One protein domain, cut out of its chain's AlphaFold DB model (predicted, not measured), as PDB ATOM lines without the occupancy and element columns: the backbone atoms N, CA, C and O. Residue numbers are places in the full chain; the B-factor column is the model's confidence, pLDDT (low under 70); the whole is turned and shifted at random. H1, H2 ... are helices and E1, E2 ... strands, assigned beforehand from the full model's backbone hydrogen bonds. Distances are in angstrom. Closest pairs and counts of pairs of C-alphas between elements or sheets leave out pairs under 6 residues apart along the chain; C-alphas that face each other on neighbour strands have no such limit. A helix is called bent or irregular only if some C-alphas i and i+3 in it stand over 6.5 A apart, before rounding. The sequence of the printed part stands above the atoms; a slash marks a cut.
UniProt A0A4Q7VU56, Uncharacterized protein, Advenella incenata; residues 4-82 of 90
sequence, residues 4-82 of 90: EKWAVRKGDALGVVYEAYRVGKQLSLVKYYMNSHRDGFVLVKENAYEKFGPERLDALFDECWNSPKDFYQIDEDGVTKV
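This is residues 4 to 82 of the 90 residues of an uncharacterized protein of Advenella incenata (UniProt A0A4Q7VU56). One twisted five-stranded sheet forms a wall, with helices H1 and H2 over one face and no named helix on the other. The long hairpin of E1 and E2 makes the longest axis, its turn at residues 24 and 25 lying at one end, while the kinked helix H2 covers the E3, E4 side. The printed part has 79 residues, with two named helices and five named strands in the order H1, E1, E2, E3, H2, E4, E5; the mixed sheet runs E1, E2, E3, E4, E5, and the class is mixed, helices and strands. The whole is compact, with a radius of gyration of the C-alphas of 12.2 A, and spans 37 by 25 by 20 A, only just elongated.

E1, residues 13 to 23, E2, residues 26 to 37, and E3, residues 40 to 45, form a meander, each strand the antiparallel neighbour of the one before. E1 and E2 are a hairpin at 151 degrees, with N 21 and O 28 2.9 A apart, within hydrogen-bond range. E2 and E3 are a hairpin at 145 degrees, with N 42 and O 35 at 2.8 A, within hydrogen-bond range. E4, residues 71 to 75, is parallel to E3 at 8 degrees, with N 74 and O 43 at 2.7 A, within hydrogen-bond range. E5, residues 78 to 81, forms an antiparallel hairpin with E4 at 160 degrees, with N 73 and O 80 at 2.8 A, within hydrogen-bond range. E1 and E5 are the edge strands and are apart. H2, residues 46 to 65, is on the sheet at a height of 8.9 A, over E4 and along the strands, at 11 degrees to E4 on the local plane; the closest C-alphas of H2 and E4 are those of Ala 48 and Asp 75, 4.5 A apart. E3, H2 and E4 make a strand-helix-strand unit, two parallel neighbour strands with a helix between, and its crossover is left-handed. H1, residues 4 to 10, is on the same face at a height of 9.2 A, over E2 and only just not over E1, on which 2 of its 7 C-alphas fall. H1 and H2 are close but not clearly touching, the closest C-alphas being those of Trp 6 and Pro 54, 7.4 A apart. In H1 every O i to N i+4 pair is within hydrogen-bond range, in H2 13 of 16.

E2 is 33.4 A from first to last C-alpha, E1 26.5 A, E3 16.8 A, E4 13.5 A and E5 10.1 A. H2 is 17.5 A long and irregular, C-alphas 51 and 54 being 9.3 A apart, with a kink of 121 degrees near residue 54. H1 is 10.1 A long and begins at C-alpha 4, (-50.299, 74.305, 122.645). E2 begins at C-alpha 26, (-61.644, 58.535, 137.469), and E5 ends at C-alpha 81, (-51.100, 80.627, 144.647).

The two C-alphas farthest apart are those of Lys 25 and Arg 38, 37.6 A. The printed part has no cut, and its links between named elements are tight. The mean pLDDT of the printed part is 73.7, and residues 11 to 31, 34 to 39 and 68 to 69 are under 70.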
ATOM      1  N   GLU A   4     -51.725  74.396 122.959       75.50
ATOM      2  CA  GLU A   4     -50.299  74.305 122.645       75.50
ATOM      3  C   GLU A   4     -49.740  75.505 121.881       75.50
ATOM      4  O   GLU A   4     -48.694  76.042 122.237       75.50
ATOM      5  N   LYS A   5     -50.462  75.985 120.865       78.50
ATOM      6  CA  LYS A   5     -50.056  77.182 120.116       78.50
ATOM      7  C   LYS A   5     -50.120  78.433 120.991       78.50
ATOM      8  O   LYS A   5     -49.300  79.332 120.825       78.50
ATOM      9  N   TRP A   6     -51.093  78.487 121.900       82.62
ATOM     10  CA  TRP A   6     -51.217  79.566 122.875       82.62
ATOM     11  C   TRP A   6     -50.012  79.600 123.826       82.62
ATOM     12  O   TRP A   6     -49.409  80.657 124.001       82.62
ATOM     13  N   ALA A   7     -49.611  78.446 124.356       76.12
ATOM     14  CA  ALA A   7     -48.495  78.350 125.287       76.12
ATOM     15  C   ALA A   7     -47.142  78.657 124.637       76.12
ATOM     16  O   ALA A   7     -46.358  79.426 125.186       76.12
ATOM     17  N   VAL A   8     -46.896  78.145 123.425       75.81
ATOM     18  CA  VAL A   8     -45.682  78.467 122.653       75.81
ATOM     19  C   VAL A   8     -45.568  79.974 122.404       75.81
ATOM     20  O   VAL A   8     -44.481  80.539 122.503       75.81
ATOM     21  N   ARG A   9     -46.690  80.654 122.127       80.06
ATOM     22  CA  ARG A   9     -46.732  82.110 121.926       80.06
ATOM     23  C   ARG A   9     -46.369  82.900 123.191       80.06
ATOM     24  O   ARG A   9     -45.836  83.998 123.060       80.06
ATOM     25  N   LYS A  10     -46.666  82.387 124.389       76.00
ATOM     26  CA  LYS A  10     -46.431  83.099 125.660       76.00
ATOM     27  C   LYS A  10     -44.984  83.024 126.176       76.00
ATOM     28  O   LYS A  10     -44.666  83.741 127.117       76.00
ATOM     29  N   GLY A  11     -44.099  82.281 125.504       56.59
ATOM     30  CA  GLY A  11     -42.652  82.273 125.773       56.59
ATOM     31  C   GLY A  11     -42.231  81.349 126.924       56.59
ATOM     32  O   GLY A  11     -43.036  81.044 127.794       56.59
ATOM     33  N   ASP A  12     -40.975  80.880 126.890       54.31
ATOM     34  CA  ASP A  12     -40.313  80.022 127.900       54.31
ATOM     35  C   ASP A  12     -41.110  78.791 128.381       54.31
ATOM     36  O   ASP A  12     -41.088  78.426 129.560       54.31
ATOM     37  N   ALA A  13     -41.777  78.099 127.452       53.12
ATOM     38  CA  ALA A  13     -42.402  76.809 127.728       53.12
ATOM     39  C   ALA A  13     -41.321  75.759 128.046       53.12
ATOM     40  O   ALA A  13     -40.664  75.229 127.149       53.12
ATOM     41  N   LEU A  14     -41.140  75.448 129.331       53.16
ATOM     42  CA  LEU A  14     -40.120  74.507 129.815       53.16
ATOM     43  C   LEU A  14     -40.485  73.039 129.594       53.16
ATOM     44  O   LEU A  14     -39.625  72.166 129.676       53.16
ATOM     45  N   GLY A  15     -41.751  72.757 129.297       57.78
ATOM     46  CA  GLY A  15     -42.203  71.413 128.988       57.78
ATOM     47  C   GLY A  15     -43.714  71.270 129.044       57.78
ATOM     48  O   GLY A  15     -44.422  72.067 129.661       57.78
ATOM     49  N   VAL A  16     -44.189  70.219 128.384       62.56
ATOM     50  CA  VAL A  16     -45.510  69.654 128.627       62.56
ATOM     51  C   VAL A  16     -45.348  68.651 129.753       62.56
ATOM     52  O   VAL A  16     -44.595  67.687 129.612       62.56
ATOM     53  N   VAL A  17     -46.056  68.861 130.854       61.88
ATOM     54  CA  VAL A  17     -46.095  67.898 131.952       61.88
ATOM     55  C   VAL A  17     -47.529  67.375 132.059       61.88
ATOM     56  O   VAL A  17     -48.492  68.110 131.830       61.88
ATOM     57  N   TYR A  18     -47.654  66.076 132.324       63.62
ATOM     58  CA  TYR A  18     -48.930  65.396 132.509       63.62
ATOM     59  C   TYR A  18     -49.089  65.049 133.992       63.62
ATOM     60  O   TYR A  18     -48.285  64.290 134.531       63.62
ATOM     61  N   GLU A  19     -50.131  65.569 134.640       61.47
ATOM     62  CA  GLU A  19     -50.495  65.228 136.026       61.47
ATOM     63  C   GLU A  19     -51.669  64.284 135.924       61.47
ATOM     64  O   GLU A  19     -52.696  64.604 135.317       61.47
ATOM     65  N   ALA A  20     -51.522  63.124 136.546       57.72
ATOM     66  CA  ALA A  20     -52.667  62.313 136.876       57.72
ATOM     67  C   ALA A  20     -53.392  62.974 138.052       57.72
ATOM     68  O   ALA A  20     -52.909  62.927 139.183       57.72
ATOM     69  N   TYR A  21     -54.559  63.555 137.803       51.34
ATOM     70  CA  TYR A  21     -55.444  64.023 138.863       51.34
ATOM     71  C   TYR A  21     -56.677  63.120 138.945       51.34
ATOM     72  O   TYR A  21     -57.188  62.614 137.942       51.34
ATOM     73  N   ARG A  22     -57.131  62.851 140.170       45.62
ATOM     74  CA  ARG A  22     -58.342  62.063 140.412       45.62
ATOM     75  C   ARG A  22     -59.535  62.996 140.541       45.62
ATOM     76  O   ARG A  22     -59.615  63.750 141.506       45.62
ATOM     77  N   VAL A  23     -60.497  62.861 139.633       50.69
ATOM     78  CA  VAL A  23     -61.844  63.425 139.797       50.69
ATOM     79  C   VAL A  23     -62.768  62.287 140.203       50.69
ATOM     80  O   VAL A  23     -63.096  61.404 139.407       50.69
ATOM     81  N   GLY A  24     -63.140  62.243 141.483       59.56
ATOM     82  CA  GLY A  24     -63.907  61.124 142.032       59.56
ATOM     83  C   GLY A  24     -63.160  59.787 141.894       59.56
ATOM     84  O   GLY A  24     -62.095  59.602 142.481       59.56
ATOM     85  N   LYS A  25     -63.724  58.835 141.134       43.91
ATOM     86  CA  LYS A  25     -63.112  57.511 140.873       43.91
ATOM     87  C   LYS A  25     -62.272  57.459 139.590       43.91
ATOM     88  O   LYS A  25     -61.649  56.430 139.331       43.91
ATOM     89  N   GLN A  26     -62.263  58.522 138.790       42.34
ATOM     90  CA  GLN A  26     -61.644  58.535 137.469       42.34
ATOM     91  C   GLN A  26     -60.261  59.190 137.544       42.34
ATOM     92  O   GLN A  26     -60.106  60.266 138.121       42.34
ATOM     93  N   LEU A  27     -59.250  58.502 137.010       47.16
ATOM     94  CA  LEU A  27     -57.920  59.067 136.797       47.16
ATOM     95  C   LEU A  27     -57.955  59.815 135.466       47.16
ATOM     96  O   LEU A  27     -58.164  59.195 134.423       47.16
ATOM     97  N   SER A  28     -57.757  61.122 135.516       54.59
ATOM     98  CA  SER A  28     -57.678  61.966 134.333       54.59
ATOM     99  C   SER A  28     -56.261  62.514 134.223       54.59
ATOM    100  O   SER A  28     -55.641  62.864 135.225       54.59
ATOM    101  N   LEU A  29     -55.729  62.557 133.007       58.84
ATOM    102  CA  LEU A  29     -54.454  63.206 132.720       58.84
ATOM    103  C   LEU A  29     -54.755  64.627 132.267       58.84
ATOM    104  O   LEU A  29     -55.514  64.806 131.317       58.84
ATOM    105  N   VAL A  30     -54.175  65.626 132.928       63.44
ATOM    106  CA  VAL A  30     -54.258  67.014 132.457       63.44
ATOM    107  C   VAL A  30     -52.907  67.435 131.949       63.44
ATOM    108  O   VAL A  30     -51.896  67.282 132.631       63.44
ATOM    109  N   LYS A  31     -52.921  67.970 130.732       68.88
ATOM    110  CA  LYS A  31     -51.788  68.643 130.128       68.88
ATOM    111  C   LYS A  31     -51.670  70.030 130.758       68.88
ATOM    112  O   LYS A  31     -52.647  70.783 130.770       68.88
ATOM    113  N   TYR A  32     -50.493  70.385 131.261       72.25
ATOM    114  CA  TYR A  32     -50.196  71.767 131.644       72.25
ATOM    115  C   TYR A  32     -48.946  72.289 130.965       72.25
ATOM    116  O   TYR A  32     -48.025  71.545 130.620       72.25
ATOM    117  N   TYR A  33     -48.952  73.605 130.801       72.50
ATOM    118  CA  TYR A  33     -47.798  74.384 130.404       72.50
ATOM    119  C   TYR A  33     -47.186  75.040 131.628       72.50
ATOM    120  O   TYR A  33     -47.881  75.690 132.408       72.50
ATOM    121  N   MET A  34     -45.880  74.836 131.784       68.31
ATOM    122  CA  MET A  34     -45.076  75.456 132.826       68.31
ATOM    123  C   MET A  34     -44.169  76.509 132.198       68.31
ATOM    124  O   MET A  34     -43.280  76.169 131.415       68.31
ATOM    125  N   ASN A  35     -44.362  77.761 132.601       69.19
ATOM    126  CA  ASN A  35     -43.427  78.841 132.307       69.19
ATOM    127  C   ASN A  35     -42.699  79.196 133.600       69.19
ATOM    128  O   ASN A  35     -43.351  79.467 134.608       69.19
ATOM    129  N   SER A  36     -41.364  79.189 133.593       64.69
ATOM    130  CA  SER A  36     -40.565  79.578 134.763       64.69
ATOM    131  C   SER A  36     -39.773  80.845 134.493       64.69
ATOM    132  O   SER A  36     -39.180  80.989 133.429       64.69
ATOM    133  N   HIS A  37     -39.691  81.704 135.501       65.31
ATOM    134  CA  HIS A  37     -38.682  82.748 135.593       65.31
ATOM    135  C   HIS A  37     -37.670  82.360 136.685       65.31
ATOM    136  O   HIS A  37     -37.941  81.474 137.493       65.31
ATOM    137  N   ARG A  38     -36.519  83.047 136.763       59.94
ATOM    138  CA  ARG A  38     -35.411  82.754 137.707       59.94
ATOM    139  C   ARG A  38     -35.820  82.459 139.165       59.94
ATOM    140  O   ARG A  38     -35.069  81.767 139.843       59.94
ATOM    141  N   ASP A  39     -36.971  82.958 139.628       65.12
ATOM    142  CA  ASP A  39     -37.445  82.847 141.014       65.12
ATOM    143  C   ASP A  39     -38.893  82.310 141.173       65.12
ATOM    144  O   ASP A  39     -39.429  82.365 142.281       65.12
ATOM    145  N   GLY A  40     -39.559  81.825 140.115       70.81
ATOM    146  CA  GLY A  40     -40.970  81.393 140.181       70.81
ATOM    147  C   GLY A  40     -41.458  80.651 138.931       70.81
ATOM    148  O   GLY A  40     -40.741  80.577 137.935       70.81
ATOM    149  N   PHE A  41     -42.678  80.105 138.961       75.31
ATOM    150  CA  PHE A  41     -43.320  79.522 137.777       75.31
ATOM    151  C   PHE A  41     -44.828  79.798 137.748       75.31
ATOM    152  O   PHE A  41     -45.469  79.978 138.786       75.31
ATOM    153  N   VAL A  42     -45.401  79.746 136.547       82.25
ATOM    154  CA  VAL A  42     -46.845  79.708 136.309       82.25
ATOM    155  C   VAL A  42     -47.179  78.382 135.627       82.25
ATOM    156  O   VAL A  42     -46.645  78.076 134.561       82.25
ATOM    157  N   LEU A  43     -48.040  77.590 136.263       82.88
ATOM    158  CA  LEU A  43     -48.636  76.378 135.711       82.88
ATOM    159  C   LEU A  43     -50.004  76.729 135.152       82.88
ATOM    160  O   LEU A  43     -50.837  77.276 135.866       82.88
ATOM    161  N   VAL A  44     -50.263  76.376 133.902       84.25
ATOM    162  CA  VAL A  44     -51.570  76.582 133.275       84.25
ATOM    163  C   VAL A  44     -52.083  75.245 132.785       84.25
ATOM    164  O   VAL A  44     -51.388  74.587 132.017       84.25
ATOM    165  N   LYS A  45     -53.270  74.834 133.230       84.88
ATOM    166  CA  LYS A  45     -53.922  73.581 132.834       84.88
ATOM    167  C   LYS A  45     -54.794  73.775 131.591       84.88
ATOM    168  O   LYS A  45     -55.384  74.835 131.395       84.88
ATOM    169  N   GLU A  46     -54.899  72.741 130.759       83.00
ATOM    170  CA  GLU A  46     -55.695  72.781 129.520       83.00
ATOM    171  C   GLU A  46     -57.179  73.084 129.774       83.00
ATOM    172  O   GLU A  46     -57.787  73.853 129.032       83.00
ATOM    173  N   ASN A  47     -57.746  72.582 130.875       83.56
ATOM    174  CA  ASN A  47     -59.129  72.880 131.262       83.56
ATOM    175  C   ASN A  47     -59.368  74.382 131.524       83.56
ATOM    176  O   ASN A  47     -60.449  74.889 131.228       83.56
ATOM    177  N   ALA A  48     -58.361  75.136 131.988       85.12
ATOM    178  CA  ALA A  48     -58.453  76.592 132.109       85.12
ATOM    179  C   ALA A  48     -58.622  77.265 130.739       85.12
ATOM    180  O   ALA A  48     -59.367  78.237 130.604       85.12
ATOM    181  N   TYR A  49     -57.949  76.736 129.711       84.62
ATOM    182  CA  TYR A  49     -58.065  77.229 128.341       84.62
ATOM    183  C   TYR A  49     -59.464  76.997 127.776       84.62
ATOM    184  O   TYR A  49     -60.042  77.909 127.184       84.62
ATOM    185  N   GLU A  50     -60.027  75.810 127.996       84.12
ATOM    186  CA  GLU A  50     -61.393  75.482 127.577       84.12
ATOM    187  C   GLU A  50     -62.438  76.334 128.310       84.12
ATOM    188  O   GLU A  50     -63.414  76.778 127.705       84.12
ATOM    189  N   LYS A  51     -62.216  76.600 129.602       87.62
ATOM    190  CA  LYS A  51     -63.150  77.333 130.461       87.62
ATOM    191  C   LYS A  51     -63.149  78.841 130.221       87.62
ATOM    192  O   LYS A  51     -64.216  79.442 130.093       87.62
ATOM    193  N   PHE A  52     -61.974  79.466 130.231       87.06
ATOM    194  CA  PHE A  52     -61.842  80.925 130.182       87.06
ATOM    195  C   PHE A  52     -61.669  81.464 128.767       87.06
ATOM    196  O   PHE A  52     -61.919  82.647 128.525       87.06
ATOM    197  N   GLY A  53     -61.244  80.614 127.833       87.38
ATOM    198  CA  GLY A  53     -60.838  81.040 126.507       87.38
ATOM    199  C   GLY A  53     -59.507  81.808 126.509       87.38
ATOM    200  O   GLY A  53     -58.974  82.189 127.554       87.38
ATOM    201  N   PRO A  54     -58.945  82.057 125.316       84.88
ATOM    202  CA  PRO A  54     -57.583  82.563 125.164       84.88
ATOM    203  C   PRO A  54     -57.369  83.973 125.729       84.88
ATOM    204  O   PRO A  54     -56.327  84.223 126.320       84.88
ATOM    205  N   GLU A  55     -58.326  84.888 125.561       87.56
ATOM    206  CA  GLU A  55     -58.164  86.296 125.961       87.56
ATOM    207  C   GLU A  55     -58.128  86.461 127.481       87.56
ATOM    208  O   GLU A  55     -57.298  87.184 128.030       87.56
ATOM    209  N   ARG A  56     -59.019  85.756 128.182       88.44
ATOM    210  CA  ARG A  56     -59.066  85.817 129.640       88.44
ATOM    211  C   ARG A  56     -57.918  85.038 130.266       88.44
ATOM    212  O   ARG A  56     -57.366  85.486 131.264       88.44
ATOM    213  N   LEU A  57     -57.520  83.921 129.656       87.12
ATOM    214  CA  LEU A  57     -56.336  83.188 130.086       87.12
ATOM    215  C   LEU A  57     -55.052  84.002 129.880       87.12
ATOM    216  O   LEU A  57     -54.175  83.951 130.735       87.12
ATOM    217  N   ASP A  58     -54.961  84.787 128.801       87.88
ATOM    218  CA  ASP A  58     -53.853  85.725 128.582       87.88
ATOM    219  C   ASP A  58     -53.742  86.728 129.731       87.88
ATOM    220  O   ASP A  58     -52.656  86.895 130.279       87.88
ATOM    221  N   ALA A  59     -54.857  87.346 130.128       88.81
ATOM    222  CA  ALA A  59     -54.868  88.318 131.218       88.81
ATOM    223  C   ALA A  59     -54.452  87.695 132.564       88.81
ATOM    224  O   ALA A  59     -53.618  88.261 133.267       88.81
ATOM    225  N   LEU A  60     -54.987  86.512 132.897       88.00
ATOM    226  CA  LEU A  60     -54.633  85.796 134.130       88.00
ATOM    227  C   LEU A  60     -53.159  85.375 134.139       88.00
ATOM    228  O   LEU A  60     -52.483  85.489 135.161       88.00
ATOM    229  N   PHE A  61     -52.659  84.899 132.997       86.50
ATOM    230  CA  PHE A  61     -51.257  84.545 132.842       86.50
ATOM    231  C   PHE A  61     -50.361  85.768 133.038       86.50
ATOM    232  O   PHE A  61     -49.417  85.695 133.819       86.50
ATOM    233  N   ASP A  62     -50.664  86.887 132.377       86.00
ATOM    234  CA  ASP A  62     -49.852  88.103 132.456       86.00
ATOM    235  C   ASP A  62     -49.843  88.683 133.884       86.00
ATOM    236  O   ASP A  62     -48.810  89.165 134.348       86.00
ATOM    237  N   GLU A  63     -50.953  88.582 134.622       85.75
ATOM    238  CA  GLU A  63     -51.019  88.958 136.042       85.75
ATOM    239  C   GLU A  63     -50.093  88.089 136.910       85.75
ATOM    240  O   GLU A  63     -49.287  88.611 137.682       85.75
ATOM    241  N   CYS A  64     -50.153  86.764 136.739       83.88
ATOM    242  CA  CYS A  64     -49.310  85.819 137.477       83.88
ATOM    243  C   CYS A  64     -47.826  85.965 137.112       83.88
ATOM    244  O   CYS A  64     -46.955  85.897 137.977       83.88
ATOM    245  N   TRP A  65     -47.535  86.183 135.829       79.88
ATOM    246  CA  TRP A  65     -46.182  86.284 135.289       79.88
ATOM    247  C   TRP A  65     -45.447  87.536 135.770       79.88
ATOM    248  O   TRP A  65     -44.250  87.492 136.047       79.88
ATOM    249  N   ASN A  66     -46.166  88.651 135.926       78.94
ATOM    250  CA  ASN A  66     -45.598  89.905 136.419       78.94
ATOM    251  C   ASN A  66     -45.412  89.938 137.945       78.94
ATOM    252  O   ASN A  66     -44.905  90.930 138.473       78.94
ATOM    253  N   SER A  67     -45.800  88.883 138.668       72.31
ATOM    254  CA  SER A  67     -45.632  88.788 140.115       72.31
ATOM    255  C   SER A  67     -44.312  88.075 140.465       72.31
ATOM    256  O   SER A  67     -44.186  86.859 140.301       72.31
ATOM    257  N   PRO A  68     -43.280  88.802 140.935       64.12
ATOM    258  CA  PRO A  68     -41.970  88.213 141.167       64.12
ATOM    259  C   PRO A  68     -41.973  87.320 142.417       64.12
ATOM    260  O   PRO A  68     -42.344  87.769 143.502       64.12
ATOM    261  N   LYS A  69     -41.412  86.107 142.286       66.25
ATOM    262  CA  LYS A  69     -41.111  85.122 143.358       66.25
ATOM    263  C   LYS A  69     -42.259  84.222 143.818       66.25
ATOM    264  O   LYS A  69     -42.101  83.498 144.806       66.25
ATOM    265  N   ASP A  70     -43.386  84.266 143.124       73.50
ATOM    266  CA  ASP A  70     -44.552  83.464 143.453       73.50
ATOM    267  C   ASP A  70     -44.753  82.312 142.464       73.50
ATOM    268  O   ASP A  70     -44.308  82.336 141.317       73.50
ATOM    269  N   PHE A  71     -45.407  81.271 142.964       82.19
ATOM    270  CA  PHE A  71     -45.756  80.077 142.214       82.19
ATOM    271  C   PHE A  71     -47.264  80.064 142.021       82.19
ATOM    272  O   PHE A  71     -48.005  80.055 143.011       82.19
ATOM    273  N   TYR A  72     -47.711  80.079 140.770       84.62
ATOM    274  CA  TYR A  72     -49.127  80.141 140.419       84.62
ATOM    275  C   TYR A  72     -49.558  78.899 139.653       84.62
ATOM    276  O   TYR A  72     -48.807  78.360 138.844       84.62
ATOM    277  N   GLN A  73     -50.791  78.476 139.898       86.19
ATOM    278  CA  GLN A  73     -51.511  77.482 139.121       86.19
ATOM    279  C   GLN A  73     -52.792  78.120 138.594       86.19
ATOM    280  O   GLN A  73     -53.512  78.764 139.350       86.19
ATOM    281  N   ILE A  74     -53.071  77.926 137.312       87.44
ATOM    282  CA  ILE A  74     -54.288  78.368 136.644       87.44
ATOM    283  C   ILE A  74     -55.006  77.122 136.126       87.44
ATOM    284  O   ILE A  74     -54.471  76.401 135.281       87.44
ATOM    285  N   ASP A  75     -56.198  76.857 136.647       86.50
ATOM    286  CA  ASP A  75     -57.078  75.746 136.268       86.50
ATOM    287  C   ASP A  75     -58.513  76.247 136.047       86.50
ATOM    288  O   ASP A  75     -58.750  77.448 136.044       86.50
ATOM    289  N   GLU A  76     -59.475  75.358 135.798       84.38
ATOM    290  CA  GLU A  76     -60.868  75.747 135.528       84.38
ATOM    291  C   GLU A  76     -61.562  76.511 136.671       84.38
ATOM    292  O   GLU A  76     -62.539  77.222 136.414       84.38
ATOM    293  N   ASP A  77     -61.054  76.395 137.902       85.38
ATOM    294  CA  ASP A  77     -61.586  77.078 139.082       85.38
ATOM    295  C   ASP A  77     -60.979  78.483 139.253       85.38
ATOM    296  O   ASP A  77     -61.578  79.351 139.894       85.38
ATOM    297  N   GLY A  78     -59.825  78.748 138.631       86.88
ATOM    298  CA  GLY A  78     -59.197  80.065 138.579       86.88
ATOM    299  C   GLY A  78     -57.704  80.033 138.886       86.88
ATOM    300  O   GLY A  78     -56.987  79.119 138.491       86.88
ATOM    301  N   VAL A  79     -57.221  81.085 139.552       88.38
ATOM    302  CA  VAL A  79     -55.808  81.244 139.919       88.38
ATOM    303  C   VAL A  79     -55.600  80.830 141.371       88.38
ATOM    304  O   VAL A  79     -56.172  81.417 142.287       88.38
ATOM    305  N   THR A  80     -54.718  79.861 141.584       87.06
ATOM    306  CA  THR A  80     -54.281  79.396 142.900       87.06
ATOM    307  C   THR A  80     -52.807  79.726 143.109       87.06
ATOM    308  O   THR A  80     -51.949  79.362 142.306       87.06
ATOM    309  N   LYS A  81     -52.484  80.390 144.223       84.50
ATOM    310  CA  LYS A  81     -51.100  80.627 144.647       84.50
ATOM    311  C   LYS A  81     -50.581  79.398 145.401       84.50
ATOM    312  O   LYS A  81     -51.019  79.126 146.514       84.50
ATOM    313  N   VAL A  82     -49.634  78.675 144.809       74.06
ATOM    314  CA  VAL A  82     -49.083  77.408 145.335       74.06
ATOM    315  C   VAL A  82     -48.029  77.654 146.435       74.06
ATOM    316  O   VAL A  82     -47.766  76.796 147.275       74.06
TER     317      VAL A  82